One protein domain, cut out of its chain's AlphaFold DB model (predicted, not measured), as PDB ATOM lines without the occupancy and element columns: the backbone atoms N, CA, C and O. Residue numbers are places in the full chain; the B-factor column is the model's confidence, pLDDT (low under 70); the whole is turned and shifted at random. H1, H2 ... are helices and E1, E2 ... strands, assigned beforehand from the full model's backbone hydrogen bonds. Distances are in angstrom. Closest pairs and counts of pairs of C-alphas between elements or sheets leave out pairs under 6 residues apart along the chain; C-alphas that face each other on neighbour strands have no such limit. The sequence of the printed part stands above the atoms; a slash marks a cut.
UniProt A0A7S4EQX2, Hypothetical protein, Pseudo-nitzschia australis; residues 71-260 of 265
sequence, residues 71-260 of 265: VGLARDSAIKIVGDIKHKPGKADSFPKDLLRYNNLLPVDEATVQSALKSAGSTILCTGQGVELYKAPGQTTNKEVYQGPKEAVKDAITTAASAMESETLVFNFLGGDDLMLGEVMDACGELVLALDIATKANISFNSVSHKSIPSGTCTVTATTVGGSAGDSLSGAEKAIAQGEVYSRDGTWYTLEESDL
ATOM      1  N   VAL A  71     275.118 316.892 228.025       72.06
ATOM      2  CA  VAL A  71     276.257 316.088 227.549       72.06
ATOM      3  C   VAL A  71     277.048 315.488 228.713       72.06
ATOM      4  O   VAL A  71     277.424 314.323 228.640       72.06
ATOM      5  N   GLY A  72     277.277 316.256 229.782       71.62
ATOM      6  CA  GLY A  72     277.923 315.763 231.000       71.62
ATOM      7  C   GLY A  72     277.103 314.662 231.658       71.62
ATOM      8  O   GLY A  72     277.605 313.564 231.870       71.62
ATOM      9  N   LEU A  73     275.795 314.894 231.813       73.69
ATOM     10  CA  LEU A  73     274.869 313.881 232.325       73.69
ATOM     11  C   LEU A  73     274.895 312.592 231.498       73.69
ATOM     12  O   LEU A  73     274.879 311.509 232.067       73.69
ATOM     13  N   ALA A  74     274.948 312.680 230.165       75.56
ATOM     14  CA  ALA A  74     275.037 311.495 229.314       75.56
ATOM     15  C   ALA A  74     276.378 310.755 229.452       75.56
ATOM     16  O   ALA A  74     276.386 309.532 229.403       75.56
ATOM     17  N   ARG A  75     277.491 311.479 229.638       78.62
ATOM     18  CA  ARG A  75     278.827 310.892 229.854       78.62
ATOM     19  C   ARG A  75     278.971 310.216 231.211       78.62
ATOM     20  O   ARG A  75     279.714 309.254 231.339       78.62
ATOM     21  N   ASP A  76     278.299 310.753 232.220       84.88
ATOM     22  CA  ASP A  76     278.430 310.276 233.591       84.88
ATOM     23  C   ASP A  76     277.426 309.178 233.947       84.88
ATOM     24  O   ASP A  76     277.565 308.569 235.000       84.88
ATOM     25  N   SER A  77     276.455 308.912 233.070       90.38
ATOM     26  CA  SER A  77     275.413 307.905 233.272       90.38
ATOM     27  C   SER A  77     275.801 306.537 232.714       90.38
ATOM     28  O   SER A  77     276.507 306.433 231.712       90.38
ATOM     29  N   ALA A  78     275.237 305.479 233.291       94.12
ATOM     30  CA  ALA A  78     275.211 304.165 232.663       94.12
ATOM     31  C   ALA A  78     274.059 304.111 231.651       94.12
ATOM     32  O   ALA A  78     272.886 304.279 232.001       94.12
ATOM     33  N   ILE A  79     274.392 303.893 230.380       94.94
ATOM     34  CA  ILE A  79     273.411 303.789 229.301       94.94
ATOM     35  C   ILE A  79     273.118 302.316 229.064       94.94
ATOM     36  O   ILE A  79     274.008 301.545 228.717       94.94
ATOM     37  N   LYS A  80     271.859 301.926 229.241       96.56
ATOM     38  CA  LYS A  80     271.388 300.557 229.059       96.56
ATOM     39  C   LYS A  80     270.428 300.491 227.886       96.56
ATOM     40  O   LYS A  80     269.454 301.234 227.828       96.56
ATOM     41  N   ILE A  81     270.660 299.551 226.983       97.44
ATOM     42  CA  ILE A  81     269.715 299.191 225.929       97.44
ATOM     43  C   ILE A  81     269.180 297.802 226.229       97.44
ATOM     44  O   ILE A  81     269.959 296.867 226.404       97.44
ATOM     45  N   VAL A  82     267.858 297.678 226.278       97.94
ATOM     46  CA  VAL A  82     267.161 296.404 226.476       97.94
ATOM     47  C   VAL A  82     266.588 295.957 225.145       97.94
ATOM     48  O   VAL A  82     266.080 296.776 224.377       97.94
ATOM     49  N   GLY A  83     266.639 294.665 224.859       98.06
ATOM     50  CA  GLY A  83     265.991 294.112 223.682       98.06
ATOM     51  C   GLY A  83     265.707 292.626 223.794       98.06
ATOM     52  O   GLY A  83     266.031 291.978 224.787       98.06
ATOM     53  N   ASP A  84     265.111 292.079 222.744       98.19
ATOM     54  CA  ASP A  84     264.704 290.676 222.671       98.19
ATOM     55  C   ASP A  84     265.380 289.995 221.504       98.19
ATOM     56  O   ASP A  84     265.673 290.614 220.476       98.19
ATOM     57  N   ILE A  85     265.559 288.689 221.636       98.06
ATOM     58  CA  ILE A  85     266.147 287.858 220.601       98.06
ATOM     59  C   ILE A  85     265.095 286.861 220.135       98.06
ATOM     60  O   ILE A  85     264.601 286.029 220.893       98.06
ATOM     61  N   LYS A  86     264.740 286.932 218.852       97.50
ATOM     62  CA  LYS A  86     263.842 285.963 218.221       97.50
ATOM     63  C   LYS A  86     264.671 284.831 217.644       97.50
ATOM     64  O   LYS A  86     265.335 285.007 216.622       97.50
ATOM     65  N   HIS A  87     264.585 283.662 218.271       96.75
ATOM     66  CA  HIS A  87     265.282 282.475 217.802       96.75
ATOM     67  C   HIS A  87     264.426 281.662 216.815       96.75
ATOM     68  O   HIS A  87     263.288 281.286 217.090       96.75
ATOM     69  N   LYS A  88     264.990 281.379 215.641       95.19
ATOM     70  CA  LYS A  88     264.474 280.447 214.634       95.19
ATOM     71  C   LYS A  88     265.548 279.398 214.324       95.19
ATOM     72  O   LYS A  88     266.726 279.668 214.529       95.19
ATOM     73  N   PRO A  89     265.188 278.226 213.777       93.19
ATOM     74  CA  PRO A  89     266.181 277.214 213.426       93.19
ATOM     75  C   PRO A  89     267.314 277.788 212.556       93.19
ATOM     76  O   PRO A  89     267.062 278.282 211.457       93.19
ATOM     77  N   GLY A  90     268.546 277.744 213.075       92.69
ATOM     78  CA  GLY A  90     269.755 278.225 212.399       92.69
ATOM     79  C   GLY A  90     269.912 279.748 212.317       92.69
ATOM     80  O   GLY A  90     270.810 280.213 211.618       92.69
ATOM     81  N   LYS A  91     269.051 280.535 212.977       95.38
ATOM     82  CA  LYS A  91     269.135 281.999 212.960       95.38
ATOM     83  C   LYS A  91     268.527 282.634 214.208       95.38
ATOM     84  O   LYS A  91     267.368 282.389 214.528       95.38
ATOM     85  N   ALA A  92     269.253 283.550 214.830       96.88
ATOM     86  CA  ALA A  92     268.748 284.395 215.904       96.88
ATOM     87  C   ALA A  92     268.845 285.869 215.492       96.88
ATOM     88  O   ALA A  92     269.896 286.320 215.046       96.88
ATOM     89  N   ASP A  93     267.729 286.593 215.595       96.94
ATOM     90  CA  ASP A  93     267.638 288.016 215.255       96.94
ATOM     91  C   ASP A  93     267.341 288.829 216.523       96.94
ATOM     92  O   ASP A  93     266.347 288.566 217.206       96.94
ATOM     93  N   SER A  94     268.181 289.818 216.818       97.25
ATOM     94  CA  SER A  94     268.058 290.700 217.987       97.25
ATOM     95  C   SER A  94     267.273 291.971 217.638       97.25
ATOM     96  O   SER A  94     267.389 292.491 216.528       97.25
ATOM     97  N   PHE A  95     266.485 292.497 218.577       97.38
ATOM     98  CA  PHE A  95     265.678 293.707 218.396       97.38
ATOM     99  C   PHE A  95     265.762 294.591 219.647       97.38
ATOM    100  O   PHE A  95     265.250 294.179 220.688       97.38
ATOM    101  N   PRO A  96     266.374 295.787 219.578       97.12
ATOM    102  CA  PRO A  96     266.343 296.725 220.694       97.12
ATOM    103  C   PRO A  96     264.913 297.237 220.908       97.12
ATOM    104  O   PRO A  96     264.181 297.476 219.943       97.12
ATOM    105  N   LYS A  97     264.526 297.400 222.171       96.50
ATOM    106  CA  LYS A  97     263.221 297.912 222.599       96.50
ATOM    107  C   LYS A  97     263.352 299.248 223.308       96.50
ATOM    108  O   LYS A  97     262.756 300.223 222.862       96.50
ATOM    109  N   ASP A  98     264.157 299.279 224.362       95.88
ATOM    110  CA  ASP A  98     264.197 300.399 225.293       95.88
ATOM    111  C   ASP A  98     265.617 300.934 225.443       95.88
ATOM    112  O   ASP A  98     266.592 300.181 225.406       95.88
ATOM    113  N   LEU A  99     265.713 302.249 225.628       94.50
ATOM    114  CA  LEU A  99     266.932 302.958 225.996       94.50
ATOM    115  C   LEU A  99     266.704 303.571 227.375       94.50
ATOM    116  O   LEU A  99     265.869 304.460 227.540       94.50
ATOM    117  N   LEU A 100     267.455 303.091 228.353       94.00
ATOM    118  CA  LEU A 100     267.368 303.478 229.750       94.00
ATOM    119  C   LEU A 100     268.675 304.145 230.172       94.00
ATOM    120  O   LEU A 100     269.760 303.783 229.714       94.00
ATOM    121  N   ARG A 101     268.568 305.128 231.061       93.12
ATOM    122  CA  ARG A 101     269.709 305.856 231.609       93.12
ATOM    123  C   ARG A 101     269.691 305.726 233.120       93.12
ATOM    124  O   ARG A 101     268.710 306.122 233.736       93.12
ATOM    125  N   TYR A 102     270.767 305.218 233.694       93.38
ATOM    126  CA  TYR A 102     270.967 305.103 235.137       93.38
ATOM    127  C   TYR A 102     272.084 306.046 235.558       93.38
ATOM    128  O   TYR A 102     272.968 306.331 234.749       93.38
ATOM    129  N   ASN A 103     272.074 306.540 236.793       90.75
ATOM    130  CA  ASN A 103     273.148 307.437 237.215       90.75
ATOM    131  C   ASN A 103     274.473 306.687 237.375       90.75
ATOM    132  O   ASN A 103     275.510 307.259 237.068       90.75
ATOM    133  N   ASN A 104     274.460 305.428 237.824       90.19
ATOM    134  CA  ASN A 104     275.668 304.650 238.083       90.19
ATOM    135  C   ASN A 104     275.491 303.146 237.825       90.19
ATOM    136  O   ASN A 104     274.397 302.592 237.879       90.19
ATOM    137  N   LEU A 105     276.627 302.471 237.626       93.62
ATOM    138  CA  LEU A 105     276.757 301.027 237.830       93.62
ATOM    139  C   LEU A 105     276.949 300.729 239.317       93.62
ATOM    140  O   LEU A 105     277.855 301.282 239.945       93.62
ATOM    141  N   LEU A 106     276.145 299.821 239.869       95.75
ATOM    142  CA  LEU A 106     276.242 299.430 241.270       95.75
ATOM    143  C   LEU A 106     277.137 298.189 241.408       95.75
ATOM    144  O   LEU A 106     276.745 297.119 240.935       95.75
ATOM    145  N   PRO A 107     278.315 298.284 242.051       96.44
ATOM    146  CA  PRO A 107     279.082 297.101 242.408       96.44
ATOM    147  C   PRO A 107     278.341 296.300 243.482       96.44
ATOM    148  O   PRO A 107     277.829 296.862 244.451       96.44
ATOM    149  N   VAL A 108     278.314 294.982 243.322       96.94
ATOM    150  CA  VAL A 108     277.673 294.044 244.249       96.94
ATOM    151  C   VAL A 108     278.649 292.942 244.629       96.94
ATOM    152  O   VAL A 108     279.521 292.558 243.848       96.94
ATOM    153  N   ASP A 109     278.536 292.443 245.855       96.12
ATOM    154  CA  ASP A 109     279.364 291.335 246.305       96.12
ATOM    155  C   ASP A 109     278.858 289.999 245.740       96.12
ATOM    156  O   ASP A 109     277.673 289.803 245.462       96.12
ATOM    157  N   GLU A 110     279.779 289.051 245.585       95.62
ATOM    158  CA  GLU A 110     279.465 287.736 245.034       95.62
ATOM    159  C   GLU A 110     278.449 286.964 245.893       95.62
ATOM    160  O   GLU A 110     277.618 286.241 245.347       95.62
ATOM    161  N   ALA A 111     278.458 287.126 247.222       95.81
ATOM    162  CA  ALA A 111     277.525 286.409 248.090       95.81
ATOM    163  C   ALA A 111     276.078 286.878 247.873       95.81
ATOM    164  O   ALA A 111     275.175 286.041 247.797       95.81
ATOM    165  N   THR A 112     275.867 288.181 247.691       95.19
ATOM    166  CA  THR A 112     274.578 288.770 247.310       95.19
ATOM    167  C   THR A 112     274.126 288.250 245.950       95.19
ATOM    168  O   THR A 112     272.984 287.808 245.819       95.19
ATOM    169  N   VAL A 113     275.029 288.201 244.961       96.25
ATOM    170  CA  VAL A 113     274.714 287.652 243.632       96.25
ATOM    171  C   VAL A 113     274.241 286.203 243.729       96.25
ATOM    172  O   VAL A 113     273.167 285.860 243.236       96.25
ATOM    173  N   GLN A 114     275.007 285.351 244.413       95.31
ATOM    174  CA  GLN A 114     274.679 283.931 244.558       95.31
ATOM    175  C   GLN A 114     273.392 283.711 245.363       95.31
ATOM    176  O   GLN A 114     272.588 282.845 245.016       95.31
ATOM    177  N   SER A 115     273.173 284.496 246.421       94.44
ATOM    178  CA  SER A 115     271.959 284.433 247.239       94.44
ATOM    179  C   SER A 115     270.715 284.800 246.424       94.44
ATOM    180  O   SER A 115     269.752 284.028 246.388       94.44
ATOM    181  N   ALA A 116     270.762 285.927 245.708       94.50
ATOM    182  CA  ALA A 116     269.656 286.415 244.892       94.50
ATOM    183  C   ALA A 116     269.328 285.444 243.747       94.50
ATOM    184  O   ALA A 116     268.176 285.023 243.617       94.50
ATOM    185  N   LEU A 117     270.334 284.995 242.985       94.56
ATOM    186  CA  LEU A 117     270.139 284.014 241.911       94.56
ATOM    187  C   LEU A 117     269.528 282.710 242.437       94.56
ATOM    188  O   LEU A 117     268.521 282.237 241.908       94.56
ATOM    189  N   LYS A 118     270.074 282.167 243.531       92.94
ATOM    190  CA  LYS A 118     269.571 280.931 244.140       92.94
ATOM    191  C   LYS A 118     268.130 281.072 244.624       92.94
ATOM    192  O   LYS A 118     267.346 280.143 244.447       92.94
ATOM    193  N   SER A 119     267.779 282.208 245.228       91.31
ATOM    194  CA  SER A 119     266.417 282.466 245.707       91.31
ATOM    195  C   SER A 119     265.389 282.512 244.570       91.31
ATOM    196  O   SER A 119     264.260 282.064 244.746       91.31
ATOM    197  N   ALA A 120     265.805 282.982 243.391       91.56
ATOM    198  CA  ALA A 120     264.971 283.086 242.201       91.56
ATOM    199  C   ALA A 120     264.925 281.797 241.364       91.56
ATOM    200  O   ALA A 120     264.131 281.703 240.430       91.56
ATOM    201  N   GLY A 121     265.776 280.809 241.668       92.38
ATOM    202  CA  GLY A 121     266.003 279.655 240.792       92.38
ATOM    203  C   GLY A 121     266.720 280.025 239.487       92.38
ATOM    204  O   GLY A 121     266.629 279.289 238.508       92.38
ATOM    205  N   SER A 122     267.406 281.167 239.475       94.06
ATOM    206  CA  SER A 122     268.197 281.685 238.361       94.06
ATOM    207  C   SER A 122     269.640 281.172 238.459       94.06
ATOM    208  O   SER A 122     270.122 280.825 239.540       94.06
ATOM    209  N   THR A 123     270.362 281.070 237.343       95.00
ATOM    210  CA  THR A 123     271.752 280.572 237.335       95.00
ATOM    211  C   THR A 123     272.561 281.211 236.212       95.00
ATOM    212  O   THR A 123     272.061 281.386 235.106       95.00
ATOM    213  N   ILE A 124     273.827 281.538 236.476       95.94
ATOM    214  CA  ILE A 124     274.758 282.005 235.440       95.94
ATOM    215  C   ILE A 124     275.228 280.797 234.624       95.94
ATOM    216  O   ILE A 124     275.777 279.844 235.174       95.94
ATOM    217  N   LEU A 125     275.010 280.842 233.312       96.19
ATOM    218  CA  LEU A 125     275.417 279.799 232.369       96.19
ATOM    219  C   LEU A 125     276.864 279.958 231.927       96.19
ATOM    220  O   LEU A 125     277.589 278.973 231.811       96.19
ATOM    221  N   CYS A 126     277.251 281.195 231.629       96.81
ATOM    222  CA  CYS A 126     278.592 281.536 231.193       96.81
ATOM    223  C   CYS A 126     278.891 283.014 231.421       96.81
ATOM    224  O   CYS A 126     278.000 283.868 231.450       96.81
ATOM    225  N   THR A 127     280.183 283.296 231.533       97.62
ATOM    226  CA  THR A 127     280.752 284.640 231.522       97.62
ATOM    227  C   THR A 127     281.916 284.651 230.553       97.62
ATOM    228  O   THR A 127     282.662 283.675 230.511       97.62
ATOM    229  N   GLY A 128     282.111 285.742 229.826       97.75
ATOM    230  CA  GLY A 128     283.284 285.887 228.972       97.75
ATOM    231  C   GLY A 128     283.724 287.328 228.828       97.75
ATOM    232  O   GLY A 128     282.947 288.258 229.065       97.75
ATOM    233  N   GLN A 129     284.983 287.505 228.450       97.31
ATOM    234  CA  GLN A 129     285.613 288.800 228.244       97.31
ATOM    235  C   GLN A 129     286.160 288.919 226.825       97.31
ATOM    236  O   GLN A 129     286.701 287.977 226.252       97.31
ATOM    237  N   GLY A 130     286.025 290.108 226.253       96.50
ATOM    238  CA  GLY A 130     286.455 290.422 224.905       96.50
ATOM    239  C   GLY A 130     287.125 291.782 224.846       96.50
ATOM    240  O   GLY A 130     286.731 292.732 225.526       96.50
ATOM    241  N   VAL A 131     288.148 291.867 224.004       95.19
ATOM    242  CA  VAL A 131     288.888 293.097 223.736       95.19
ATOM    243  C   VAL A 131     288.817 293.370 222.243       95.19
ATOM    244  O   VAL A 131     289.102 292.493 221.426       95.19
ATOM    245  N   GLU A 132     288.421 294.585 221.896       91.25
ATOM    246  CA  GLU A 132     288.427 295.068 220.532       91.25
ATOM    247  C   GLU A 132     289.873 295.257 220.070       91.25
ATOM    248  O   GLU A 132     290.684 295.929 220.711       91.25
ATOM    249  N   LEU A 133     290.213 294.642 218.941       88.25
ATOM    250  CA  LEU A 133     291.538 294.758 218.350       88.25
ATOM    251  C   LEU A 133     291.401 295.200 216.904       88.25
ATOM    252  O   LEU A 133     290.907 294.471 216.040       88.25
ATOM    253  N   TYR A 134     291.918 296.393 216.641       82.25
ATOM    254  CA  TYR A 134     292.131 296.890 215.297       82.25
ATOM    255  C   TYR A 134     293.569 296.596 214.878       82.25
ATOM    256  O   TYR A 134     294.511 297.221 215.375       82.25
ATOM    257  N   LYS A 135     293.761 295.676 213.931       78.56
ATOM    258  CA  LYS A 135     295.065 295.519 213.278       78.56
ATOM    259  C   LYS A 135     295.057 296.274 211.962       78.56
ATOM    260  O   LYS A 135     294.288 295.961 211.050       78.56
ATOM    261  N   ALA A 136     295.940 297.266 211.866       71.31
ATOM    262  CA  ALA A 136     296.200 297.926 210.599       71.31
ATOM    263  C   ALA A 136     296.627 296.870 209.564       71.31
ATOM    264  O   ALA A 136     297.409 295.973 209.904       71.31
ATOM    265  N   PRO A 137     296.126 296.946 208.319       71.94
ATOM    266  CA  PRO A 137     296.591 296.064 207.262       71.94
ATOM    267  C   PRO A 137     298.098 296.289 207.103       71.94
ATOM    268  O   PRO A 137     298.540 297.403 206.826       71.94
ATOM    269  N   GLY A 138     298.886 295.253 207.388       72.44
ATOM    270  CA  GLY A 138     300.335 295.284 207.223       72.44
ATOM    271  C   GLY A 138     300.704 295.194 205.740       72.44
ATOM    272  O   GLY A 138     300.272 295.992 204.918       72.44
ATOM    273  N   GLN A 139     301.490 294.181 205.369       61.19
ATOM    274  CA  GLN A 139     301.756 293.865 203.955       61.19
ATOM    275  C   GLN A 139     300.632 293.049 203.289       61.19
ATOM    276  O   GLN A 139     300.682 292.784 202.090       61.19
ATOM    277  N   THR A 140     299.629 292.622 204.057       65.75
ATOM    278  CA  THR A 140     298.445 291.912 203.563       65.75
ATOM    279  C   THR A 140     297.300 292.895 203.308       65.75
ATOM    280  O   THR A 140     297.217 293.955 203.922       65.75
ATOM    281  N   THR A 141     296.380 292.545 202.407       68.88
ATOM    282  CA  THR A 141     295.197 293.368 202.083       68.88
ATOM    283  C   THR A 141     294.045 293.219 203.078       68.88
ATOM    284  O   THR A 141     293.040 293.916 202.956       68.88
ATOM    285  N   ASN A 142     294.151 292.296 204.036       67.25
ATOM    286  CA  ASN A 142     293.045 291.943 204.917       67.25
ATOM    287  C   ASN A 142     293.127 292.741 206.217       67.25
ATOM    288  O   ASN A 142     294.090 292.632 206.972       67.25
ATOM    289  N   LYS A 143     292.085 293.530 206.469       73.56
ATOM    290  CA  LYS A 143     291.858 294.211 207.739       73.56
ATOM    291  C   LYS A 143     291.257 293.204 208.723       73.56
ATOM    292  O   LYS A 143     290.166 292.697 208.476       73.56
ATOM    293  N   GLU A 144     291.956 292.924 209.818       77.19
ATOM    294  CA  GLU A 144     291.420 292.123 210.924       77.19
ATOM    295  C   GLU A 144     290.802 293.073 211.956       77.19
ATOM    296  O   GLU A 144     291.502 293.908 212.534       77.19
ATOM    297  N   VAL A 145     289.485 292.963 212.149       83.00
ATOM    298  CA  VAL A 145     288.743 293.674 213.197       83.00
ATOM    299  C   VAL A 145     288.161 292.622 214.125       83.00
ATOM    300  O   VAL A 145     287.319 291.828 213.707       83.00
ATOM    301  N   TYR A 146     288.637 292.607 215.363       87.81
ATOM    302  CA  TYR A 146     288.059 291.800 216.429       87.81
ATOM    303  C   TYR A 146     287.098 292.687 217.198       87.81
ATOM    304  O   TYR A 146     287.525 293.718 217.703       87.81
ATOM    305  N   GLN A 147     285.826 292.306 217.253       93.31
ATOM    306  CA  GLN A 147     284.786 293.074 217.936       93.31
ATOM    307  C   GLN A 147     284.679 292.596 219.379       93.31
ATOM    308  O   GLN A 147     284.503 291.396 219.609       93.31
ATOM    309  N   GLY A 148     284.748 293.523 220.338       95.88
ATOM    310  CA  GLY A 148     284.712 293.210 221.770       95.88
ATOM    311  C   GLY A 148     283.578 292.244 222.151       95.88
ATOM    312  O   GLY A 148     283.869 291.196 222.729       95.88
ATOM    313  N   PRO A 149     282.311 292.508 221.769       97.88
ATOM    314  CA  PRO A 149     281.191 291.619 222.088       97.88
ATOM    315  C   PRO A 149     281.333 290.195 221.534       97.88
ATOM    316  O   PRO A 149     280.986 289.231 222.216       97.88
ATOM    317  N   LYS A 150     281.873 290.032 220.319       97.25
ATOM    318  CA  LYS A 150     282.056 288.707 219.703       97.25
ATOM    319  C   LYS A 150     283.184 287.922 220.355       97.25
ATOM    320  O   LYS A 150     283.045 286.722 220.567       97.25
ATOM    321  N   GLU A 151     284.285 288.587 220.693       97.50
ATOM    322  CA  GLU A 151     285.363 287.945 221.449       97.50
ATOM    323  C   GLU A 151     284.891 287.546 222.853       97.50
ATOM    324  O   GLU A 151     285.184 286.436 223.288       97.50
ATOM    325  N   ALA A 152     284.063 288.370 223.507       97.81
ATOM    326  CA  ALA A 152     283.459 288.026 224.793       97.81
ATOM    327  C   ALA A 152     282.568 286.780 224.699       97.81
ATOM    328  O   ALA A 152     282.622 285.917 225.570       97.81
ATOM    329  N   VAL A 153     281.788 286.644 223.622       98.00
ATOM    330  CA  VAL A 153     280.994 285.433 223.361       98.00
ATOM    331  C   VAL A 153     281.887 284.217 223.124       98.00
ATOM    332  O   VAL A 153     281.632 283.170 223.715       98.00
ATOM    333  N   LYS A 154     282.946 284.339 222.310       96.94
ATOM    334  CA  LYS A 154     283.903 283.244 222.069       96.94
ATOM    335  C   LYS A 154     284.567 282.759 223.350       96.94
ATOM    336  O   LYS A 154     284.758 281.558 223.499       96.94
ATOM    337  N   ASP A 155     284.911 283.673 224.250       97.31
ATOM    338  CA  ASP A 155     285.450 283.335 225.563       97.31
ATOM    339  C   ASP A 155     284.383 282.646 226.432       97.31
ATOM    340  O   ASP A 155     284.607 281.548 226.947       97.31
ATOM    341  N   ALA A 156     283.171 283.207 226.488       97.19
ATOM    342  CA  ALA A 156     282.075 282.685 227.303       97.19
ATOM    343  C   ALA A 156     281.700 281.238 226.957       97.19
ATOM    344  O   ALA A 156     281.516 280.409 227.849       97.19
ATOM    345  N   ILE A 157     281.623 280.900 225.668       96.00
ATOM    346  CA  ILE A 157     281.235 279.551 225.229       96.00
ATOM    347  C   ILE A 157     282.247 278.469 225.632       96.00
ATOM    348  O   ILE A 157     281.877 277.301 225.702       96.00
ATOM    349  N   THR A 158     283.500 278.824 225.946       94.12
ATOM    350  CA  THR A 158     284.499 277.846 226.420       94.12
ATOM    351  C   THR A 158     284.181 277.295 227.809       94.12
ATOM    352  O   THR A 158     284.623 276.199 228.153       94.12
ATOM    353  N   THR A 159     283.401 278.041 228.595       90.62
ATOM    354  CA  THR A 159     283.026 277.711 229.977       90.62
ATOM    355  C   THR A 159     281.534 277.428 230.131       90.62
ATOM    356  O   THR A 159     281.068 277.171 231.241       90.62
ATOM    357  N   ALA A 160     280.775 277.477 229.036       90.88
ATOM    358  CA  ALA A 160     279.329 277.506 229.106       90.88
ATOM    359  C   ALA A 160     278.700 276.182 229.542       90.88
ATOM    360  O   ALA A 160     278.996 275.109 229.013       90.88
ATOM    361  N   ALA A 161     277.755 276.288 230.473       87.69
ATOM    362  CA  ALA A 161     276.796 275.231 230.740       87.69
ATOM    363  C   ALA A 161     275.781 275.110 229.588       87.69
ATOM    364  O   ALA A 161     275.483 276.079 228.889       87.69
ATOM    365  N   SER A 162     275.215 273.913 229.407       83.12
ATOM    366  CA  SER A 162     274.150 273.696 228.421       83.12
ATOM    367  C   SER A 162     272.907 274.519 228.771       83.12
ATOM    368  O   SER A 162     272.456 274.511 229.916       83.12
ATOM    369  N   ALA A 163     272.337 275.191 227.770       87.44
ATOM    370  CA  ALA A 163     271.153 276.039 227.901       87.44
ATOM    371  C   ALA A 163     269.900 275.443 227.229       87.44
ATOM    372  O   ALA A 163     268.897 276.136 227.059       87.44
ATOM    373  N   MET A 164     269.950 274.169 226.822       86.69
ATOM    374  CA  MET A 164     268.911 273.535 225.998       86.69
ATOM    375  C   MET A 164     267.527 273.511 226.663       86.69
ATOM    376  O   MET A 164     266.512 273.664 225.985       86.69
ATOM    377  N   GLU A 165     267.490 273.332 227.984       87.44
ATOM    378  CA  GLU A 165     266.253 273.223 228.772       87.44
ATOM    379  C   GLU A 165     265.810 274.564 229.383       87.44
ATOM    380  O   GLU A 165     264.831 274.624 230.126       87.44
ATOM    381  N   SER A 166     266.522 275.651 229.085       91.62
ATOM    382  CA  SER A 166     266.249 276.967 229.659       91.62
ATOM    383  C   SER A 166     265.060 277.632 228.966       91.62
ATOM    384  O   SER A 166     265.067 277.842 227.753       91.62
ATOM    385  N   GLU A 167     264.036 277.995 229.738       93.44
ATOM    386  CA  GLU A 167     262.835 278.652 229.204       93.44
ATOM    387  C   GLU A 167     263.006 280.161 229.044       93.44
ATOM    388  O   GLU A 167     262.521 280.720 228.064       93.44
ATOM    389  N   THR A 168     263.686 280.813 229.991       96.19
ATOM    390  CA  THR A 168     263.930 282.261 229.980       96.19
ATOM    391  C   THR A 168     265.409 282.541 230.203       96.19
ATOM    392  O   THR A 168     266.002 282.016 231.150       96.19
ATOM    393  N   LEU A 169     266.001 283.361 229.335       97.19
ATOM    394  CA  LEU A 169     267.409 283.739 229.390       97.19
ATOM    395  C   LEU A 169     267.593 285.244 229.222       97.19
ATOM    396  O   LEU A 169     266.875 285.885 228.456       97.19
ATOM    397  N   VAL A 170     268.612 285.771 229.895       97.88
ATOM    398  CA  VAL A 170     269.035 287.169 229.796       97.88
ATOM    399  C   VAL A 170     270.522 287.208 229.476       97.88
ATOM    400  O   VAL A 170     271.335 286.604 230.180       97.88
ATOM    401  N   PHE A 171     270.883 287.904 228.401       98.56
ATOM    402  CA  PHE A 171     272.270 288.142 228.013       98.56
ATOM    403  C   PHE A 171     272.692 289.552 228.395       98.56
ATOM    404  O   PHE A 171     272.149 290.527 227.889       98.56
ATOM    405  N   ASN A 172     273.685 289.672 229.260       98.62
ATOM    406  CA  ASN A 172     274.127 290.948 229.798       98.62
ATOM    407  C   ASN A 172     275.501 291.296 229.240       98.62
ATOM    408  O   ASN A 172     276.493 290.667 229.597       98.62
ATOM    409  N   PHE A 173     275.554 292.300 228.373       98.62
ATOM    410  CA  PHE A 173     276.781 292.870 227.841       98.62
ATOM    411  C   PHE A 173     277.133 294.133 228.624       98.62
ATOM    412  O   PHE A 173     276.283 295.004 228.806       98.62
ATOM    413  N   LEU A 174     278.382 294.236 229.067       98.44
ATOM    414  CA  LEU A 174     278.931 295.406 229.749       98.44
ATOM    415  C   LEU A 174     280.197 295.857 229.021       98.44
ATOM    416  O   LEU A 174     281.102 295.055 228.807       98.44
ATOM    417  N   GLY A 175     280.273 297.127 228.643       97.69
ATOM    418  CA  GLY A 175     281.414 297.688 227.924       97.69
ATOM    419  C   GLY A 175     281.651 299.160 228.242       97.69
ATOM    420  O   GLY A 175     280.913 299.769 229.019       97.69
ATOM    421  N   GLY A 176     282.711 299.712 227.656       95.62
ATOM    422  CA  GLY A 176     282.995 301.146 227.709       95.62
ATOM    423  C   GLY A 176     281.986 301.980 226.915       95.62
ATOM    424  O   GLY A 176     281.066 301.450 226.288       95.62
ATOM    425  N   ASP A 177     282.171 303.299 226.917       92.19
ATOM    426  CA  ASP A 177     281.304 304.255 226.200       92.19
ATOM    427  C   ASP A 177     281.280 304.057 224.673       92.19
ATOM    428  O   ASP A 177     280.402 304.568 223.981       92.19
ATOM    429  N   ASP A 178     282.246 303.315 224.139       93.00
ATOM    430  CA  ASP A 178     282.379 302.948 222.734       93.00
ATOM    431  C   ASP A 178     281.678 301.630 222.367       93.00
ATOM    432  O   ASP A 178     281.720 301.226 221.206       93.00
ATOM    433  N   LEU A 179     280.992 300.978 223.317       95.38
ATOM    434  CA  LEU A 179     280.233 299.756 223.059       95.38
ATOM    435  C   LEU A 179     279.146 299.998 221.998       95.38
ATOM    436  O   LEU A 179     278.153 300.694 222.222       95.38
ATOM    437  N   MET A 180     279.310 299.370 220.835       95.00
ATOM    438  CA  MET A 180     278.392 299.535 219.715       95.00
ATOM    439  C   MET A 180     277.257 298.509 219.764       95.00
ATOM    440  O   MET A 180     277.478 297.302 219.666       95.00
ATOM    441  N   LEU A 181     276.012 298.992 219.807       96.56
ATOM    442  CA  LEU A 181     274.822 298.134 219.848       96.56
ATOM    443  C   LEU A 181     274.763 297.126 218.689       96.56
ATOM    444  O   LEU A 181     274.362 295.985 218.897       96.56
ATOM    445  N   GLY A 182     275.162 297.527 217.478       96.88
ATOM    446  CA  GLY A 182     275.157 296.630 216.317       96.88
ATOM    447  C   GLY A 182     276.033 295.390 216.526       96.88
ATOM    448  O   GLY A 182     275.639 294.289 216.158       96.88
ATOM    449  N   GLU A 183     277.174 295.549 217.197       96.94
ATOM    450  CA  GLU A 183     278.087 294.444 217.503       96.94
ATOM    451  C   GLU A 183     277.530 293.531 218.591       96.94
ATOM    452  O   GLU A 183     277.659 292.311 218.500       96.94
ATOM    453  N   VAL A 184     276.859 294.111 219.590       98.19
ATOM    454  CA  VAL A 184     276.145 293.355 220.625       98.19
ATOM    455  C   VAL A 184     275.017 292.531 220.009       98.19
ATOM    456  O   VAL A 184     274.884 291.350 220.309       98.19
ATOM    457  N   MET A 185     274.231 293.114 219.103       98.25
ATOM    458  CA  MET A 185     273.132 292.419 218.428       98.25
ATOM    459  C   MET A 185     273.607 291.223 217.598       98.25
ATOM    460  O   MET A 185     272.940 290.184 217.611       98.25
ATOM    461  N   ASP A 186     274.746 291.358 216.915       97.44
ATOM    462  CA  ASP A 186     275.382 290.262 216.182       97.44
ATOM    463  C   ASP A 186     275.915 289.184 217.142       97.44
ATOM    464  O   ASP A 186     275.677 287.994 216.932       97.44
ATOM    465  N   ALA A 187     276.589 289.591 218.224       98.06
ATOM    466  CA  ALA A 187     277.123 288.686 219.243       98.06
ATOM    467  C   ALA A 187     276.016 287.894 219.962       98.06
ATOM    468  O   ALA A 187     276.166 286.698 220.199       98.06
ATOM    469  N   CYS A 188     274.871 288.523 220.236       98.19
ATOM    470  CA  CYS A 188     273.662 287.864 220.729       98.19
ATOM    471  C   CYS A 188     273.241 286.699 219.824       98.19
ATOM    472  O   CYS A 188     272.945 285.610 220.315       98.19
ATOM    473  N   GLY A 189     273.244 286.909 218.503       97.00
ATOM    474  CA  GLY A 189     272.897 285.869 217.541       97.00
ATOM    475  C   GLY A 189     273.869 284.688 217.578       97.00
ATOM    476  O   GLY A 189     273.440 283.535 217.587       97.00
ATOM    477  N   GLU A 190     275.171 284.972 217.659       96.88
ATOM    478  CA  GLU A 190     276.216 283.950 217.799       96.88
ATOM    479  C   GLU A 190     276.071 283.164 219.109       96.88
ATOM    480  O   GLU A 190     276.146 281.935 219.095       96.88
ATOM    481  N   LEU A 191     275.785 283.845 220.223       97.12
ATOM    482  CA  LEU A 191     275.626 283.217 221.533       97.12
ATOM    483  C   LEU A 191     274.394 282.302 221.594       97.12
ATOM    484  O   LEU A 191     274.491 281.196 222.121       97.12
ATOM    485  N   VAL A 192     273.256 282.716 221.018       97.00
ATOM    486  CA  VAL A 192     272.051 281.863 220.963       97.00
ATOM    487  C   VAL A 192     272.328 280.551 220.238       97.00
ATOM    488  O   VAL A 192     271.914 279.489 220.705       97.00
ATOM    489  N   LEU A 193     273.023 280.624 219.101       95.38
ATOM    490  CA  LEU A 193     273.344 279.449 218.296       95.38
ATOM    491  C   LEU A 193     274.406 278.573 218.966       95.38
ATOM    492  O   LEU A 193     274.294 277.355 218.916       95.38
ATOM    493  N   ALA A 194     275.413 279.170 219.608       94.75
ATOM    494  CA  ALA A 194     276.488 278.426 220.261       94.75
ATOM    495  C   ALA A 194     276.035 277.677 221.525       94.75
ATOM    496  O   ALA A 194     276.617 276.651 221.865       94.75
ATOM    497  N   LEU A 195     275.009 278.180 222.218       94.31
ATOM    498  CA  LEU A 195     274.446 277.555 223.418       94.31
ATOM    499  C   LEU A 195     273.320 276.545 223.124       94.31
ATOM    500  O   LEU A 195     272.731 276.015 224.068       94.31
ATOM    501  N   ASP A 196     273.004 276.299 221.845       93.00
ATOM    502  CA  ASP A 196     271.919 275.412 221.398       93.00
ATOM    503  C   ASP A 196     270.573 275.699 222.103       93.00
ATOM    504  O   ASP A 196     269.824 274.793 222.480       93.00
ATOM    505  N   ILE A 197     270.251 276.982 222.306       94.94
ATOM    506  CA  ILE A 197     269.044 277.392 223.038       94.94
ATOM    507  C   ILE A 197     267.791 276.966 222.271       94.94
ATOM    508  O   ILE A 197     267.688 277.157 221.062       94.94
ATOM    509  N   ALA A 198     266.774 276.451 222.960       94.62
ATOM    510  CA  ALA A 198     265.523 276.075 222.309       94.62
ATOM    511  C   ALA A 198     264.843 277.277 221.615       94.62
ATOM    512  O   ALA A 198     264.747 278.371 222.161       94.62
ATOM    513  N   THR A 199     264.276 277.076 220.422       95.00
ATOM    514  CA  THR A 199     263.581 278.141 219.661       95.00
ATOM    515  C   THR A 199     262.317 278.678 220.341       95.00
ATOM    516  O   THR A 199     261.811 279.729 219.957       95.00
ATOM    517  N   LYS A 200     261.794 277.954 221.339       94.75
ATOM    518  CA  LYS A 200     260.660 278.368 222.179       94.75
ATOM    519  C   LYS A 200     261.068 279.231 223.380       94.75
ATOM    520  O   LYS A 200     260.177 279.720 224.066       94.75
ATOM    521  N   ALA A 201     262.365 279.346 223.669       95.94
ATOM    522  CA  ALA A 201     262.845 280.094 224.821       95.94
ATOM    523  C   ALA A 201     262.572 281.593 224.648       95.94
ATOM    524  O   ALA A 201     262.651 282.133 223.540       95.94
ATOM    525  N   ASN A 202     262.269 282.261 225.754       96.56
ATOM    526  CA  ASN A 202     262.216 283.708 225.832       96.56
ATOM    527  C   ASN A 202     263.623 284.234 226.127       96.56
ATOM    528  O   ASN A 202     264.216 283.883 227.144       96.56
ATOM    529  N   ILE A 203     264.168 285.041 225.224       97.81
ATOM    530  CA  ILE A 203     265.546 285.510 225.319       97.81
ATOM    531  C   ILE A 203     265.539 287.028 225.213       97.81
ATOM    532  O   ILE A 203     265.077 287.582 224.212       97.81
ATOM    533  N   SER A 204     266.089 287.691 226.222       98.19
ATOM    534  CA  SER A 204     266.354 289.125 226.200       98.19
ATOM    535  C   SER A 204     267.845 289.409 226.308       98.19
ATOM    536  O   SER A 204     268.646 288.556 226.696       98.19
ATOM    537  N   PHE A 205     268.231 290.619 225.927       98.62
ATOM    538  CA  PHE A 205     269.575 291.119 226.137       98.62
ATOM    539  C   PHE A 205     269.549 292.514 226.753       98.62
ATOM    540  O   PHE A 205     268.664 293.323 226.475       98.62
ATOM    541  N   ASN A 206     270.575 292.782 227.547       98.44
ATOM    542  CA  ASN A 206     270.921 294.077 228.090       98.44
ATOM    543  C   ASN A 206     272.300 294.458 227.553       98.44
ATOM    544  O   ASN A 206     273.248 293.688 227.683       98.44
ATOM    545  N   SER A 207     272.427 295.647 226.982       98.25
ATOM    546  CA  SER A 207     273.702 296.241 226.582       98.25
ATOM    547  C   SER A 207     273.952 297.468 227.438       98.25
ATOM    548  O   SER A 207     273.232 298.451 227.286       98.25
ATOM    549  N   VAL A 208     274.951 297.422 228.314       97.94
ATOM    550  CA  VAL A 208     275.304 298.532 229.201       97.94
ATOM    551  C   VAL A 208     276.655 299.111 228.816       97.94
ATOM    552  O   VAL A 208     277.658 298.397 228.798       97.94
ATOM    553  N   SER A 209     276.676 300.413 228.544       96.75
ATOM    554  CA  SER A 209     277.898 301.198 228.401       96.75
ATOM    555  C   SER A 209     278.060 302.156 229.575       96.75
ATOM    556  O   SER A 209     277.094 302.769 230.038       96.75
ATOM    557  N   HIS A 210     279.286 302.260 230.085       95.88
ATOM    558  CA  HIS A 210     279.608 303.183 231.166       95.88
ATOM    559  C   HIS A 210     281.089 303.568 231.153       95.88
ATOM    560  O   HIS A 210     281.961 302.708 231.007       95.88
ATOM    561  N   LYS A 211     281.380 304.841 231.438       94.06
ATOM    562  CA  LYS A 211     282.735 305.417 231.447       94.06
ATOM    563  C   LYS A 211     283.740 304.728 232.373       94.06
ATOM    564  O   LYS A 211     284.946 304.850 232.176       94.06
ATOM    565  N   SER A 212     283.274 304.046 233.427       94.12
ATOM    566  CA  SER A 212     284.170 303.326 234.348       94.12
ATOM    567  C   SER A 212     284.743 302.053 233.731       94.12
ATOM    568  O   SER A 212     285.664 301.465 234.295       94.12
ATOM    569  N   ILE A 213     284.175 301.600 232.614       96.06
ATOM    570  CA  ILE A 213     284.615 300.414 231.903       96.06
ATOM    571  C   ILE A 213     285.598 300.850 230.809       96.06
ATOM    572  O   ILE A 213     285.271 301.734 230.016       96.06
ATOM    573  N   PRO A 214     286.805 300.258 230.745       95.12
ATOM    574  CA  PRO A 214     287.785 300.577 229.716       95.12
ATOM    575  C   PRO A 214     287.213 300.486 228.299       95.12
ATOM    576  O   PRO A 214     286.599 299.478 227.932       95.12
ATOM    577  N   SER A 215     287.475 301.514 227.494       93.94
ATOM    578  CA  SER A 215     287.140 301.510 226.070       93.94
ATOM    579  C   SER A 215     287.780 300.331 225.342       93.94
ATOM    580  O   SER A 215     288.847 299.845 225.730       93.94
ATOM    581  N   GLY A 216     287.119 299.859 224.291       93.69
ATOM    582  CA  GLY A 216     287.534 298.705 223.505       93.69
ATOM    583  C   GLY A 216     287.441 297.393 224.277       93.69
ATOM    584  O   GLY A 216     288.085 296.420 223.904       93.69
ATOM    585  N   THR A 217     286.687 297.330 225.377       96.06
ATOM    586  CA  THR A 217     286.470 296.079 226.112       96.06
ATOM    587  C   THR A 217     284.990 295.814 226.321       96.06
ATOM    588  O   THR A 217     284.192 296.736 226.492       96.06
ATOM    589  N   CYS A 218     284.627 294.537 226.318       98.00
ATOM    590  CA  CYS A 218     283.270 294.078 226.553       98.00
ATOM    591  C   CYS A 218     283.299 292.784 227.366       98.00
ATOM    592  O   CYS A 218     284.168 291.939 227.172       98.00
ATOM    593  N   THR A 219     282.345 292.612 228.264       98.31
ATOM    594  CA  THR A 219     282.095 291.356 228.963       98.31
ATOM    595  C   THR A 219     280.674 290.911 228.686       98.31
ATOM    596  O   THR A 219     279.780 291.752 228.601       98.31
ATOM    597  N   VAL A 220     280.450 289.605 228.600       98.50
ATOM    598  CA  VAL A 220     279.114 289.018 228.495       98.50
ATOM    599  C   VAL A 220     278.849 288.124 229.699       98.50
ATOM    600  O   VAL A 220     279.741 287.432 230.181       98.50
ATOM    601  N   THR A 221     277.624 288.145 230.211       98.25
ATOM    602  CA  THR A 221     277.131 287.233 231.248       98.25
ATOM    603  C   THR A 221     275.762 286.720 230.821       98.25
ATOM    604  O   THR A 221     274.831 287.509 230.661       98.25
ATOM    605  N   ALA A 222     275.637 285.413 230.600       97.81
ATOM    606  CA  ALA A 222     274.370 284.784 230.242       97.81
ATOM    607  C   ALA A 222     273.754 284.114 231.470       97.81
ATOM    608  O   ALA A 222     274.403 283.296 232.124       97.81
ATOM    609  N   THR A 223     272.493 284.425 231.749       97.06
ATOM    610  CA  THR A 223     271.792 283.970 232.953       97.06
ATOM    611  C   THR A 223     270.473 283.312 232.571       97.06
ATOM    612  O   THR A 223     269.738 283.835 231.734       97.06
ATOM    613  N   THR A 224     270.153 282.171 233.179       95.88
ATOM    614  CA  THR A 224     268.791 281.625 233.174       95.88
ATOM    615  C   THR A 224     267.972 282.305 234.251       95.88
ATOM    616  O   THR A 224     268.471 282.551 235.349       95.88
ATOM    617  N   VAL A 225     266.708 282.581 233.952       94.19
ATOM    618  CA  VAL A 225     265.788 283.204 234.903       94.19
ATOM    619  C   VAL A 225     264.747 282.184 235.333       94.19
ATOM    620  O   VAL A 225     264.070 281.588 234.492       94.19
ATOM    621  N   GLY A 226     264.633 281.965 236.642       88.12
ATOM    622  CA  GLY A 226     263.604 281.093 237.200       88.12
ATOM    623  C   GLY A 226     262.211 281.732 237.154       88.12
ATOM    624  O   GLY A 226     262.056 282.951 237.129       88.12
ATOM    625  N   GLY A 227     261.163 280.904 237.166       74.69
ATOM    626  CA  GLY A 227     259.770 281.353 237.009       74.69
ATOM    627  C   GLY A 227     259.199 282.194 238.163       74.69
ATOM    628  O   GLY A 227     258.063 282.645 238.072       74.69
ATOM    629  N   SER A 228     259.953 282.395 239.247       68.06
ATOM    630  CA  SER A 228     259.550 283.142 240.454       68.06
ATOM    631  C   SER A 228     260.464 284.344 240.706       68.06
ATOM    632  O   SER A 228     260.807 284.625 241.854       68.06
ATOM    633  N   ALA A 229     260.946 284.992 239.642       64.56
ATOM    634  CA  ALA A 229     262.036 285.962 239.693       64.56
ATOM    635  C   ALA A 229     261.735 287.205 240.559       64.56
ATOM    636  O   ALA A 229     261.338 288.257 240.064       64.56
ATOM    637  N   GLY A 230     262.013 287.093 241.860       64.25
ATOM    638  CA  GLY A 230     262.257 288.226 242.748       64.25
ATOM    639  C   GLY A 230     261.033 289.027 243.192       64.25
ATOM    640  O   GLY A 230     261.217 290.156 243.632       64.25
ATOM    641  N   ASP A 231     259.815 288.477 243.143       76.38
ATOM    642  CA  ASP A 231     258.592 289.195 243.561       76.38
ATOM    643  C   ASP A 231     258.632 289.682 245.025       76.38
ATOM    644  O   ASP A 231     257.974 290.659 245.379       76.38
ATOM    645  N   SER A 232     259.411 289.016 245.883       82.75
ATOM    646  CA  SER A 232     259.622 289.396 247.285       82.75
ATOM    647  C   SER A 232     260.900 290.204 247.535       82.75
ATOM    648  O   SER A 232     261.165 290.561 248.681       82.75
ATOM    649  N   LEU A 233     261.718 290.431 246.504       87.75
ATOM    650  CA  LEU A 233     262.992 291.144 246.591       87.75
ATOM    651  C   LEU A 233     262.822 292.597 246.135       87.75
ATOM    652  O   LEU A 233     261.874 292.951 245.433       87.75
ATOM    653  N   SER A 234     263.773 293.450 246.501       89.38
ATOM    654  CA  SER A 234     263.801 294.855 246.084       89.38
ATOM    655  C   SER A 234     265.210 295.306 245.718       89.38
ATOM    656  O   SER A 234     266.186 294.684 246.135       89.38
ATOM    657  N   GLY A 235     265.314 296.403 244.966       91.12
ATOM    658  CA  GLY A 235     266.600 297.008 244.617       91.12
ATOM    659  C   GLY A 235     267.502 296.063 243.820       91.12
ATOM    660  O   GLY A 235     267.031 295.312 242.961       91.12
ATOM    661  N   ALA A 236     268.794 296.077 244.140       92.88
ATOM    662  CA  ALA A 236     269.822 295.260 243.489       92.88
ATOM    663  C   ALA A 236     269.512 293.750 243.481       92.88
ATOM    664  O   ALA A 236     269.699 293.086 242.463       92.88
ATOM    665  N   GLU A 237     268.994 293.196 244.582       93.62
ATOM    666  CA  GLU A 237     268.681 291.762 244.671       93.62
ATOM    667  C   GLU A 237     267.592 291.354 243.678       93.62
ATOM    668  O   GLU A 237     267.666 290.284 243.075       93.62
ATOM    669  N   LYS A 238     266.595 292.224 243.470       93.62
ATOM    670  CA  LYS A 238     265.529 291.999 242.491       93.62
ATOM    671  C   LYS A 238     266.078 292.023 241.066       93.62
ATOM    672  O   LYS A 238     265.755 291.128 240.292       93.62
ATOM    673  N   ALA A 239     266.926 292.999 240.740       94.19
ATOM    674  CA  ALA A 239     267.568 293.078 239.428       94.19
ATOM    675  C   ALA A 239     268.390 291.807 239.141       94.19
ATOM    676  O   ALA A 239     268.200 291.150 238.115       94.19
ATOM    677  N   ILE A 240     269.211 291.375 240.102       95.75
ATOM    678  CA  ILE A 240     270.007 290.147 239.987       95.75
ATOM    679  C   ILE A 240     269.114 288.908 239.841       95.75
ATOM    680  O   ILE A 240     269.374 288.058 238.988       95.75
ATOM    681  N   ALA A 241     268.047 288.792 240.635       94.06
ATOM    682  CA  ALA A 241     267.088 287.689 240.550       94.06
ATOM    683  C   ALA A 241     266.429 287.585 239.164       94.06
ATOM    684  O   ALA A 241     266.188 286.477 238.675       94.06
ATOM    685  N   GLN A 242     266.200 288.729 238.516       94.62
ATOM    686  CA  GLN A 242     265.697 288.848 237.144       94.62
ATOM    687  C   GLN A 242     266.772 288.612 236.072       94.62
ATOM    688  O   GLN A 242     266.500 288.734 234.882       94.62
ATOM    689  N   GLY A 243     267.982 288.229 236.482       94.81
ATOM    690  CA  GLY A 243     269.086 287.888 235.596       94.81
ATOM    691  C   GLY A 243     269.967 289.069 235.212       94.81
ATOM    692  O   GLY A 243     270.858 288.880 234.388       94.81
ATOM    693  N   GLU A 244     269.770 290.255 235.794       96.56
ATOM    694  CA  GLU A 244     270.565 291.451 235.518       96.56
ATOM    695  C   GLU A 244     271.830 291.498 236.370       96.56
ATOM    696  O   GLU A 244     271.886 292.082 237.455       96.56
ATOM    697  N   VAL A 245     272.864 290.840 235.862       97.44
ATOM    698  CA  VAL A 245     274.161 290.744 236.518       97.44
ATOM    699  C   VAL A 245     275.269 290.805 235.475       97.44
ATOM    700  O   VAL A 245     275.190 290.166 234.425       97.44
ATOM    701  N   TYR A 246     276.305 291.579 235.775       97.81
ATOM    702  CA  TYR A 246     277.463 291.782 234.910       97.81
ATOM    703  C   TYR A 246     278.734 291.403 235.669       97.81
ATOM    704  O   TYR A 246     278.896 291.789 236.826       97.81
ATOM    705  N   SER A 247     279.645 290.669 235.030       95.94
ATOM    706  CA  SER A 247     280.935 290.285 235.618       95.94
ATOM    707  C   SER A 247     282.093 290.973 234.916       95.94
ATOM    708  O   SER A 247     282.211 290.879 233.695       95.94
ATOM    709  N   ARG A 248     282.991 291.602 235.675       94.38
ATOM    710  CA  ARG A 248     284.248 292.129 235.142       94.38
ATOM    711  C   ARG A 248     285.348 292.129 236.196       94.38
ATOM    712  O   ARG A 248     285.153 292.652 237.286       94.38
ATOM    713  N   ASP A 249     286.523 291.608 235.839       90.94
ATOM    714  CA  ASP A 249     287.743 291.672 236.662       90.94
ATOM    715  C   ASP A 249     287.530 291.179 238.112       90.94
ATOM    716  O   ASP A 249     288.045 291.748 239.071       90.94
ATOM    717  N   GLY A 250     286.713 290.131 238.283       90.44
ATOM    718  CA  GLY A 250     286.354 289.568 239.593       90.44
ATOM    719  C   GLY A 250     285.358 290.404 240.407       90.44
ATOM    720  O   GLY A 250     285.043 290.041 241.536       90.44
ATOM    721  N   THR A 251     284.854 291.504 239.848       95.12
ATOM    722  CA  THR A 251     283.812 292.346 240.440       95.12
ATOM    723  C   THR A 251     282.485 292.110 239.727       95.12
ATOM    724  O   THR A 251     282.434 291.993 238.499       95.12
ATOM    725  N   TRP A 252     281.405 292.064 240.501       97.44
ATOM    726  CA  TRP A 252     280.050 291.962 239.979       97.44
ATOM    727  C   TRP A 252     279.370 293.322 240.001       97.44
ATOM    728  O   TRP A 252     279.584 294.122 240.909       97.44
ATOM    729  N   TYR A 253     278.536 293.567 239.000       97.81
ATOM    730  CA  TYR A 253     277.765 294.792 238.872       97.81
ATOM    731  C   TYR A 253     276.304 294.466 238.583       97.81
ATOM    732  O   TYR A 253     275.980 293.421 238.010       97.81
ATOM    733  N   THR A 254     275.432 295.395 238.939       97.31
ATOM    734  CA  THR A 254     274.029 295.431 238.523       97.31
ATOM    735  C   THR A 254     273.587 296.889 238.368       97.31
ATOM    736  O   THR A 254     274.373 297.816 238.594       97.31
ATOM    737  N   LEU A 255     272.341 297.101 237.957       94.50
ATOM    738  CA  LEU A 255     271.707 298.413 237.912       94.50
ATOM    739  C   LEU A 255     270.477 298.386 238.811       94.50
ATOM    740  O   LEU A 255     269.717 297.420 238.828       94.50
ATOM    741  N   GLU A 256     270.281 299.456 239.571       89.50
ATOM    742  CA  GLU A 256     269.142 299.571 240.469       89.50
ATOM    743  C   GLU A 256     268.045 300.427 239.833       89.50
ATOM    744  O   GLU A 256     268.301 301.520 239.335       89.50
ATOM    745  N   GLU A 257     266.801 299.950 239.869       88.06
ATOM    746  CA  GLU A 257     265.652 300.652 239.283       88.06
ATOM    747  C   GLU A 257     265.431 302.044 239.900       88.06
ATOM    748  O   GLU A 257     265.051 302.974 239.196       88.06
ATOM    749  N   SER A 258     265.732 302.229 241.191       87.50
ATOM    750  CA  SER A 258     265.656 303.542 241.852       87.50
ATOM    751  C   SER A 258     266.684 304.551 241.349       87.50
ATOM    752  O   SER A 258     266.516 305.744 241.587       87.50
ATOM    753  N   ASP A 259     267.731 304.092 240.664       87.81
ATOM    754  CA  ASP A 259     268.762 304.942 240.072       87.81
ATOM    755  C   ASP A 259     268.459 305.310 238.608       87.81
ATOM    756  O   ASP A 259     269.259 305.963 237.931       87.81
ATOM    757  N   LEU A 260     267.294 304.890 238.104       88.62
ATOM    758  CA  LEU A 260     266.839 305.217 236.766       88.62
ATOM    759  C   LEU A 260     266.581 306.727 236.654       88.62
ATOM    760  O   LEU A 260     265.703 307.304 237.292       88.62
TER     761      LEU A 260
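This is residues 71 to 260 of the 265 residues of the protein "Hypothetical protein" of Pseudo-nitzschia australis (UniProt A0A7S4EQX2). One twisted sheet of six strands curls round the helix H4, with H3 side by side with H4 on the same face; the small sheet E3 E11 E10 packs on the large sheet through E10, next to E9, while H5 lies over E3 and E11 of the small sheet and packs on H2, which only grazes that sheet with residues 110 to 113. From the edge strand E4 the hairpin of E5 and E6 runs out as an arm, whose tip, residues 137 to 142, sticks out. The printed part has 190 residues with five named helices and eleven named strands, in the order H1 E1 E2 E3 H2 E4 E5 E6 H3 E7 H4 E8 E9 H5 E10 E11, and its class is mixed, helices and strands. The large sheet runs E2 E1 E8 E7 E9 E4 and is mixed, with E8 and E7 parallel. The whole is compact, with a radius of gyration of the C-alphas of 16.2 A and spans of 60 by 44 by 29 A.

Start at H1, residues 71 to 76, which only grazes the large sheet with residues 73 to 76. Next find the hairpin of E1, residues 78 to 88, and E2, residues 91 to 102, where N 80 and O 100 are within hydrogen-bond range at 2.8 A; E2 bends by 55 degrees at residue 98. E3, residues 106 to 108, and H2, residues 110 to 120, follow, and H2 only grazes the large sheet with residues 113 to 120. E4, residues 123 to 131, runs on into E5, residues 133 to 135, at 30 degrees, and E5 forms a hairpin with E6, residues 144 to 146, with N 133 and O 146 at 3.1 A. H3, residues 148 to 156, has a height over the sheet of 5.1 A and runs slantwise to the strands, at 48 degrees to E4 on the local plane; its closest C-alphas to E4 are Ala 156 and Gly 128, 3.8 A. E7, residues 168 to 175, H4, residues 181 to 194, and E8, residues 202 to 209, make a strand-helix-strand unit, two parallel neighbour strands with a helix between, and its crossover is right-handed; N 171 and O 204 are 2.9 A apart. E8 is antiparallel to E1, with N 81 and O 207 at 2.8 A. E9, residues 217 to 224, is antiparallel to E7, with N 172 and O 221 at 2.8 A, and to E4, with N 220 and O 128 at 2.9 A. The sheet curls round H4; the closest C-alphas of E2 and H4 are Ala 92 and Gly 189, 4.7 A. H3 and H4 lie on the same face, in two layers, helices on one face of a sheet; they touch at a shallow tilt of 21 degrees, the same way, closest at the C-alphas of Lys 150 and Ala 187, 5.0 A. H5, residues 235 to 241, touches H2 at a steep tilt of 65 degrees, closest at the C-alphas of Leu 117 and Ala 241, 5.0 A. E10, residues 246 to 248, and E11, residues 251 to 254, form a hairpin with N 248 and O 251 at 2.9 A, and E11 is antiparallel to E3, with N 108 and O 252 at 2.9 A. H5 is on this small sheet, at a height over the sheet of 9.6 A. The closest C-alphas of E9 and E10 are Thr 221 and Tyr 246, 5.8 A. In each of the five helices every O i to N i+4 pair is within hydrogen-bond range.

Find C-alpha 71 at (276.257, 316.088, 227.549), where H1 begins. E1 measures 31.7 A and E2, 32.1 A. E4 measures 25.2 A, E9 23.9 A, E8 23.6 A and E7 23.4 A. H4, from C-alpha 181 at (274.822, 298.134, 219.848), measures 19.8 A, and H2 15.5 A. E11 ends at C-alpha 254, at (274.029, 295.431, 238.523).

The two C-alphas farthest apart are those of Gln 139 and Ser 232, 60.6 A. The printed part has no cut, and the link from H3 to E7, 11 residues, is long. The mean pLDDT of the printed part is 92.2; look for values under 70 at residues 139 to 142 and 228 to 230.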